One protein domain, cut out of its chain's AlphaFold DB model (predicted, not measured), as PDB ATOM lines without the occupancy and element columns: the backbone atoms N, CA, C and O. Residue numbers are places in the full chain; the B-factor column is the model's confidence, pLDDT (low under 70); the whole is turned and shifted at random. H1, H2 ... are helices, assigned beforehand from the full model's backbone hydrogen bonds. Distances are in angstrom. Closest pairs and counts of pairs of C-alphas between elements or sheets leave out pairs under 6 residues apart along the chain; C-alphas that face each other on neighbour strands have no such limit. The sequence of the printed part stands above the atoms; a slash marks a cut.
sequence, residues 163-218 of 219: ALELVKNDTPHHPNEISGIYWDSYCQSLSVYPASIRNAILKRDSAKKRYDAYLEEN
ATOM      1  N   ALA A 163     -57.224  -0.442 -40.391       93.62
ATOM      2  CA  ALA A 163     -56.195   0.508 -40.787       93.62
ATOM      3  C   ALA A 163     -56.503   1.938 -40.303       93.62
ATOM      4  O   ALA A 163     -55.610   2.640 -39.832       93.62
ATOM      5  N   LEU A 164     -57.766   2.370 -40.377       93.81
ATOM      6  CA  LEU A 164     -58.195   3.680 -39.875       93.81
ATOM      7  C   LEU A 164     -58.141   3.767 -38.345       93.81
ATOM      8  O   LEU A 164     -57.754   4.806 -37.811       93.81
ATOM      9  N   GLU A 165     -58.496   2.690 -37.644       94.50
ATOM     10  CA  GLU A 165     -58.414   2.624 -36.183       94.50
ATOM     11  C   GLU A 165     -56.957   2.681 -35.702       94.50
ATOM     12  O   GLU A 165     -56.656   3.396 -34.747       94.50
ATOM     13  N   LEU A 166     -56.027   2.023 -36.409       93.69
ATOM     14  CA  LEU A 166     -54.588   2.137 -36.141       93.69
ATOM     15  C   LEU A 166     -54.096   3.580 -36.284       93.69
ATOM     16  O   LEU A 166     -53.432   4.091 -35.386       93.69
ATOM     17  N   VAL A 167     -54.467   4.270 -37.368       93.38
ATOM     18  CA  VAL A 167     -54.099   5.684 -37.563       93.38
ATOM     19  C   VAL A 167     -54.639   6.552 -36.429       93.38
ATOM     20  O   VAL A 167     -53.914   7.399 -35.911       93.38
ATOM     21  N   LYS A 168     -55.901   6.347 -36.040       90.31
ATOM     22  CA  LYS A 168     -56.577   7.123 -34.994       90.31
ATOM     23  C   LYS A 168     -55.932   6.953 -33.615       90.31
ATOM     24  O   LYS A 168     -55.883   7.927 -32.870       90.31
ATOM     25  N   ASN A 169     -55.479   5.745 -33.287       88.56
ATOM     26  CA  ASN A 169     -54.894   5.419 -31.982       88.56
ATOM     27  C   ASN A 169     -53.390   5.710 -31.893       88.56
ATOM     28  O   ASN A 169     -52.828   5.694 -30.799       88.56
ATOM     29  N   ASP A 170     -52.739   5.974 -33.022       86.19
ATOM     30  CA  ASP A 170     -51.347   6.403 -33.058       86.19
ATOM     31  C   ASP A 170     -51.187   7.866 -32.596       86.19
ATOM     32  O   ASP A 170     -52.109   8.684 -32.676       86.19
ATOM     33  N   THR A 171     -50.006   8.196 -32.076       83.25
ATOM     34  CA  THR A 171     -49.741   9.500 -31.460       83.25
ATOM     35  C   THR A 171     -49.748  10.594 -32.530       83.25
ATOM     36  O   THR A 171     -48.991  10.491 -33.503       83.25
ATOM     37  N   PRO A 172     -50.554  11.663 -32.372       80.50
ATOM     38  CA  PRO A 172     -50.520  12.790 -33.288       80.50
ATOM     39  C   PRO A 172     -49.108  13.353 -33.362       80.50
ATOM     40  O   PRO A 172     -48.507  13.738 -32.359       80.50
ATOM     41  N   HIS A 173     -48.574  13.392 -34.571       72.38
ATOM     42  CA  HIS A 173     -47.407  14.209 -34.835       72.38
ATOM     43  C   HIS A 173     -47.996  15.613 -34.990       72.38
ATOM     44  O   HIS A 173     -49.057  15.754 -35.590       72.38
ATOM     45  N   HIS A 174     -47.420  16.645 -34.383       77.81
ATOM     46  CA  HIS A 174     -47.956  18.009 -34.451       77.81
ATOM     47  C   HIS A 174     -47.238  18.790 -35.569       77.81
ATOM     48  O   HIS A 174     -46.457  19.696 -35.281       77.81
ATOM     49  N   PRO A 175     -47.420  18.467 -36.870       72.62
ATOM     50  CA  PRO A 175     -46.567  18.994 -37.925       72.62
ATOM     51  C   PRO A 175     -46.812  20.482 -38.195       72.62
ATOM     52  O   PRO A 175     -46.046  21.117 -38.908       72.62
ATOM     53  N   ASN A 176     -47.858  21.087 -37.634       69.06
ATOM     54  CA  ASN A 176     -48.041  22.535 -37.714       69.06
ATOM     55  C   ASN A 176     -46.964  23.306 -36.928       69.06
ATOM     56  O   ASN A 176     -46.762  24.487 -37.192       69.06
ATOM     57  N   GLU A 177     -46.231  22.633 -36.038       77.31
ATOM     58  CA  GLU A 177     -45.138  23.203 -35.242       77.31
ATOM     59  C   GLU A 177     -43.750  22.955 -35.861       77.31
ATOM     60  O   GLU A 177     -42.757  23.503 -35.388       77.31
ATOM     61  N   ILE A 178     -43.659  22.157 -36.936       77.94
ATOM     62  CA  ILE A 178     -42.395  21.857 -37.631       77.94
ATOM     63  C   ILE A 178     -42.275  22.662 -38.933       77.94
ATOM     64  O   ILE A 178     -43.257  22.873 -39.653       77.94
ATOM     65  N   SER A 179     -41.062  23.099 -39.271       77.94
ATOM     66  CA  SER A 179     -40.754  23.899 -40.468       77.94
ATOM     67  C   SER A 179     -39.502  23.404 -41.198       77.94
ATOM     68  O   SER A 179     -38.671  22.699 -40.620       77.94
ATOM     69  N   GLY A 180     -39.346  23.807 -42.463       82.44
ATOM     70  CA  GLY A 180     -38.190  23.462 -43.297       82.44
ATOM     71  C   GLY A 180     -38.065  21.955 -43.535       82.44
ATOM     72  O   GLY A 180     -39.067  21.269 -43.718       82.44
ATOM     73  N   ILE A 181     -36.839  21.431 -43.449       83.25
ATOM     74  CA  ILE A 181     -36.498  20.033 -43.781       83.25
ATOM     75  C   ILE A 181     -37.362  18.974 -43.074       83.25
ATOM     76  O   ILE A 181     -37.569  17.883 -43.601       83.25
ATOM     77  N   TYR A 182     -37.873  19.277 -41.879       84.38
ATOM     78  CA  TYR A 182     -38.710  18.354 -41.112       84.38
ATOM     79  C   TYR A 182     -40.128  18.257 -41.680       84.38
ATOM     80  O   TYR A 182     -40.718  17.179 -41.675       84.38
ATOM     81  N   TRP A 183     -40.656  19.365 -42.206       89.12
ATOM     82  CA  TRP A 183     -41.927  19.372 -42.922       89.12
ATOM     83  C   TRP A 183     -41.812  18.608 -44.243       89.12
ATOM     84  O   TRP A 183     -42.644  17.748 -44.520       89.12
ATOM     85  N   ASP A 184     -40.738  18.835 -45.000       88.25
ATOM     86  CA  ASP A 184     -40.502  18.117 -46.257       88.25
ATOM     87  C   ASP A 184     -40.374  16.609 -46.011       88.25
ATOM     88  O   ASP A 184     -40.981  15.798 -46.711       88.25
ATOM     89  N   SER A 185     -39.653  16.221 -44.955       88.12
ATOM     90  CA  SER A 185     -39.532  14.820 -44.542       88.12
ATOM     91  C   SER A 185     -40.882  14.208 -44.151       88.12
ATOM     92  O   SER A 185     -41.192  13.094 -44.582       88.12
ATOM     93  N   TYR A 186     -41.717  14.938 -43.403       90.75
ATOM     94  CA  TYR A 186     -43.085  14.521 -43.090       90.75
ATOM     95  C   TYR A 186     -43.904  14.295 -44.371       90.75
ATOM     96  O   TYR A 186     -44.451  13.207 -44.567       90.75
ATOM     97  N   CYS A 187     -43.918  15.257 -45.295       90.88
ATOM     98  CA  CYS A 187     -44.644  15.144 -46.562       90.88
ATOM     99  C   CYS A 187     -44.167  13.968 -47.423       90.88
ATOM    100  O   CYS A 187     -44.986  13.223 -47.971       90.88
ATOM    101  N   GLN A 188     -42.851  13.768 -47.515       90.31
ATOM    102  CA  GLN A 188     -42.257  12.638 -48.228       90.31
ATOM    103  C   GLN A 188     -42.660  11.306 -47.591       90.31
ATOM    104  O   GLN A 188     -43.041  10.382 -48.309       90.31
ATOM    105  N   SER A 189     -42.663  11.209 -46.259       89.50
ATOM    106  CA  SER A 189     -43.112  10.000 -45.558       89.50
ATOM    107  C   SER A 189     -44.585   9.672 -45.822       89.50
ATOM    108  O   SER A 189     -44.944   8.505 -45.938       89.50
ATOM    109  N   LEU A 190     -45.447  10.677 -46.004       92.31
ATOM    110  CA  LEU A 190     -46.859  10.460 -46.322       92.31
ATOM    111  C   LEU A 190     -47.085   9.951 -47.751       92.31
ATOM    112  O   LEU A 190     -48.102   9.308 -48.020       92.31
ATOM    113  N   SER A 191     -46.153  10.213 -48.670       89.50
ATOM    114  CA  SER A 191     -46.293   9.857 -50.088       89.50
ATOM    115  C   SER A 191     -46.365   8.347 -50.333       89.50
ATOM    116  O   SER A 191     -46.997   7.916 -51.296       89.50
ATOM    117  N   VAL A 192     -45.787   7.540 -49.435       90.31
ATOM    118  CA  VAL A 192     -45.784   6.073 -49.552       90.31
ATOM    119  C   VAL A 192     -47.081   5.421 -49.066       90.31
ATOM    120  O   VAL A 192     -47.301   4.238 -49.320       90.31
ATOM    121  N   TYR A 193     -47.950   6.165 -48.373       92.62
ATOM    122  CA  TYR A 193     -49.225   5.643 -47.893       92.62
ATOM    123  C   TYR A 193     -50.300   5.687 -48.989       92.62
ATOM    124  O   TYR A 193     -50.393   6.677 -49.730       92.62
ATOM    125  N   PRO A 194     -51.192   4.677 -49.049       91.75
ATOM    126  CA  PRO A 194     -52.416   4.758 -49.837       91.75
ATOM    127  C   PRO A 194     -53.221   6.015 -49.489       91.75
ATOM    128  O   PRO A 194     -53.242   6.452 -48.337       91.75
ATOM    129  N   ALA A 195     -53.924   6.587 -50.471       92.44
ATOM    130  CA  ALA A 195     -54.606   7.873 -50.310       92.44
ATOM    131  C   ALA A 195     -55.597   7.903 -49.131       92.44
ATOM    132  O   ALA A 195     -55.664   8.903 -48.421       92.44
ATOM    133  N   SER A 196     -56.331   6.811 -48.890       91.94
ATOM    134  CA  SER A 196     -57.256   6.687 -47.754       91.94
ATOM    135  C   SER A 196     -56.541   6.818 -46.405       91.94
ATOM    136  O   SER A 196     -56.976   7.590 -45.554       91.94
ATOM    137  N   ILE A 197     -55.410   6.129 -46.241       94.69
ATOM    138  CA  ILE A 197     -54.596   6.154 -45.020       94.69
ATOM    139  C   ILE A 197     -53.908   7.507 -44.856       94.69
ATOM    140  O   ILE A 197     -54.006   8.122 -43.798       94.69
ATOM    141  N   ARG A 198     -53.297   8.028 -45.926       94.81
ATOM    142  CA  ARG A 198     -52.682   9.361 -45.931       94.81
ATOM    143  C   ARG A 198     -53.675  10.441 -45.503       94.81
ATOM    144  O   ARG A 198     -53.358  11.265 -44.653       94.81
ATOM    145  N   ASN A 199     -54.885  10.430 -46.060       94.38
ATOM    146  CA  ASN A 199     -55.922  11.399 -45.706       94.38
ATOM    147  C   ASN A 199     -56.372  11.260 -44.244       94.38
ATOM    148  O   ASN A 199     -56.653  12.272 -43.601       94.38
ATOM    149  N   ALA A 200     -56.420  10.040 -43.706       94.81
ATOM    150  CA  ALA A 200     -56.717   9.811 -42.294       94.81
ATOM    151  C   ALA A 200     -55.619  10.376 -41.376       94.81
ATOM    152  O   ALA A 200     -55.946  11.066 -40.410       94.81
ATOM    153  N   ILE A 201     -54.340  10.168 -41.713       94.50
ATOM    154  CA  ILE A 201     -53.199  10.727 -40.967       94.50
ATOM    155  C   ILE A 201     -53.248  12.259 -41.000       94.50
ATOM    156  O   ILE A 201     -53.237  12.903 -39.957       94.50
ATOM    157  N   LEU A 202     -53.423  12.851 -42.187       94.38
ATOM    158  CA  LEU A 202     -53.537  14.305 -42.354       94.38
ATOM    159  C   LEU A 202     -54.705  14.909 -41.566       94.38
ATOM    160  O   LEU A 202     -54.615  16.049 -41.108       94.38
ATOM    161  N   LYS A 203     -55.812  14.168 -41.430       93.19
ATOM    162  CA  LYS A 203     -56.959  14.578 -40.617       93.19
ATOM    163  C   LYS A 203     -56.627  14.534 -39.126       93.19
ATOM    164  O   LYS A 203     -56.928  15.500 -38.435       93.19
ATOM    165  N   ARG A 204     -56.014  13.448 -38.643       92.81
ATOM    166  CA  ARG A 204     -55.572  13.303 -37.244       92.81
ATOM    167  C   ARG A 204     -54.600  14.416 -36.853       92.81
ATOM    168  O   ARG A 204     -54.797  15.068 -35.835       92.81
ATOM    169  N   ASP A 205     -53.615  14.674 -37.704       92.19
ATOM    170  CA  ASP A 205     -52.548  15.649 -37.457       92.19
ATOM    171  C   ASP A 205     -52.981  17.100 -37.757       92.19
ATOM    172  O   ASP A 205     -52.198  18.035 -37.603       92.19
ATOM    173  N   SER A 206     -54.229  17.320 -38.202       91.50
ATOM    174  CA  SER A 206     -54.753  18.636 -38.610       91.50
ATOM    175  C   SER A 206     -53.869  19.354 -39.648       91.50
ATOM    176  O   SER A 206     -53.690  20.572 -39.601       91.50
ATOM    177  N   ALA A 207     -53.318  18.594 -40.599       92.19
ATOM    178  CA  ALA A 207     -52.277  19.039 -41.533       92.19
ATOM    179  C   ALA A 207     -52.732  19.107 -43.004       92.19
ATOM    180  O   ALA A 207     -51.958  19.504 -43.874       92.19
ATOM    181  N   LYS A 208     -53.988  18.738 -43.301       92.81
ATOM    182  CA  LYS A 208     -54.499  18.576 -44.676       92.81
ATOM    183  C   LYS A 208     -54.246  19.791 -45.579       92.81
ATOM    184  O   LYS A 208     -53.634  19.635 -46.626       92.81
ATOM    185  N   LYS A 209     -54.645  20.994 -45.148       92.00
ATOM    186  CA  LYS A 209     -54.480  22.227 -45.941       92.00
ATOM    187  C   LYS A 209     -53.018  22.519 -46.283       92.00
ATOM    188  O   LYS A 209     -52.713  22.911 -47.400       92.00
ATOM    189  N   ARG A 210     -52.120  22.324 -45.314       91.56
ATOM    190  CA  ARG A 210     -50.689  22.590 -45.484       91.56
ATOM    191  C   ARG A 210     -50.040  21.569 -46.417       91.56
ATOM    192  O   ARG A 210     -49.207  21.937 -47.233       91.56
ATOM    193  N   TYR A 211     -50.439  20.301 -46.312       92.81
ATOM    194  CA  TYR A 211     -49.982  19.249 -47.218       92.81
ATOM    195  C   TYR A 211     -50.442  19.484 -48.659       92.81
ATOM    196  O   TYR A 211     -49.657  19.291 -49.581       92.81
ATOM    197  N   ASP A 212     -51.683  19.937 -48.857       92.19
ATOM    198  CA  ASP A 212     -52.195  20.255 -50.195       92.19
ATOM    199  C   ASP A 212     -51.403  21.415 -50.833       92.19
ATOM    200  O   ASP A 212     -50.962  21.282 -51.971       92.19
ATOM    201  N   ALA A 213     -51.100  22.476 -50.073       90.94
ATOM    202  CA  ALA A 213     -50.224  23.563 -50.534       90.94
ATOM    203  C   ALA A 213     -48.800  23.077 -50.876       90.94
ATOM    204  O   ALA A 213     -48.245  23.454 -51.902       90.94
ATOM    205  N   TYR A 214     -48.228  22.182 -50.060       90.81
ATOM    206  CA  TYR A 214     -46.924  21.572 -50.349       90.81
ATOM    207  C   TYR A 214     -46.922  20.815 -51.685       90.81
ATOM    208  O   TYR A 214     -45.932  20.866 -52.412       90.81
ATOM    209  N   LEU A 215     -48.006  20.107 -52.020       91.00
ATOM    210  CA  LEU A 215     -48.105  19.421 -53.308       91.00
ATOM    211  C   LEU A 215     -48.168  20.416 -54.470       91.00
ATOM    212  O   LEU A 215     -47.478  20.201 -55.454       91.00
ATOM    213  N   GLU A 216     -48.935  21.502 -54.355       91.25
ATOM    214  CA  GLU A 216     -49.029  22.536 -55.402       91.25
ATOM    215  C   GLU A 216     -47.677  23.204 -55.707       91.25
ATOM    216  O   GLU A 216     -47.396  23.516 -56.860       91.25
ATOM    217  N   GLU A 217     -46.822  23.373 -54.697       86.69
ATOM    218  CA  GLU A 217     -45.477  23.952 -54.842       86.69
ATOM    219  C   GLU A 217     -44.434  22.978 -55.426       86.69
ATOM    220  O   GLU A 217     -43.369  23.414 -55.861       86.69
ATOM    221  N   ASN A 218     -44.714  21.668 -55.424       77.56
ATOM    222  CA  ASN A 218     -43.773  20.603 -55.808       77.56
ATOM    223  C   ASN A 218     -44.268  19.730 -56.983       77.56
ATOM    224  O   ASN A 218     -43.752  18.623 -57.179       77.56
TER     225      ASN A 218
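Overview. This is residues 163 to 218 of the 219 residues of an uncharacterized protein of Parashewanella curva (UniProt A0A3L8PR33). What does one see first? This is a small cluster of four short helices: H1 and H3 stand side by side at one end of the longest axis, and at the other end H2 and H4 cross a little way from each other, at about a right angle. A long link, residues 170 to 180, runs along one side of the cluster from H1 to H2. How large is it, and of what class? The printed part has 56 residues with four named helices, in the order H1, H2, H3, H4, and no named strand; the class is all helix. It is compact, with a radius of gyration of the C-alphas of 10.8 A and spans of 30 by 21 by 17 A.

Along the chain. Where is the longest helix? H2, residues 181 to 191, runs 15.5 A from C-alpha 181 at (-36.498, 20.033, -43.781) to C-alpha 191 at (-46.293, 9.857, -50.088). Where are the helices after it? H3, residues 195 to 204, measures 14.2 A from first to last C-alpha. H4, residues 208 to 217, measures 14.6 A and ends with C-alpha 217 at (-45.477, 23.952, -54.842). What comes before H2? H1, residues 163 to 169, measures 10.2 A and begins with C-alpha 163 at (-56.195, 0.508, -40.787).

Arrangement. What is near H2? H2 and H3 are close but not clearly touching, with their closest C-alphas, those of Leu 190 and Arg 198, 5.9 A apart; they run opposite ways at a steep tilt of 43 degrees. H2 and H4 are also close but not clearly touching, about perpendicular at 82 degrees, with the closest C-alphas, those of Cys 187 and Tyr 211, 6.8 A apart. What touches H3? H1 and H3 touch, the same way at a shallow tilt of 13 degrees, with the closest C-alphas, those of Val 167 and Ile 201, 6.2 A apart. H3 and H4 only just touch, with 3 pairs of C-alphas within 8 A, and only at the corner by their link; the closest C-alphas are those of Leu 202 and Lys 208, 5.0 A apart, and the tilt is a steep 57 degrees, opposite ways. Which helices stay apart, and how are the backbones formed? H1 is apart from H2 and from H4. In H1, H2, H3 and H4 every O i to N i+4 pair is within hydrogen-bond range.

Size, cuts and confidence. How far does it reach? The two C-alphas farthest apart are those of Glu 165 and Glu 217, 31.2 A. How is the chain linked? The printed part has no cut; the links H2 to H3 and H3 to H4 are tight, and the link H1 to H2, with 11 residues, is long. Where is confidence low? The mean pLDDT of the printed part is 88.6, and residue 176 is under 70.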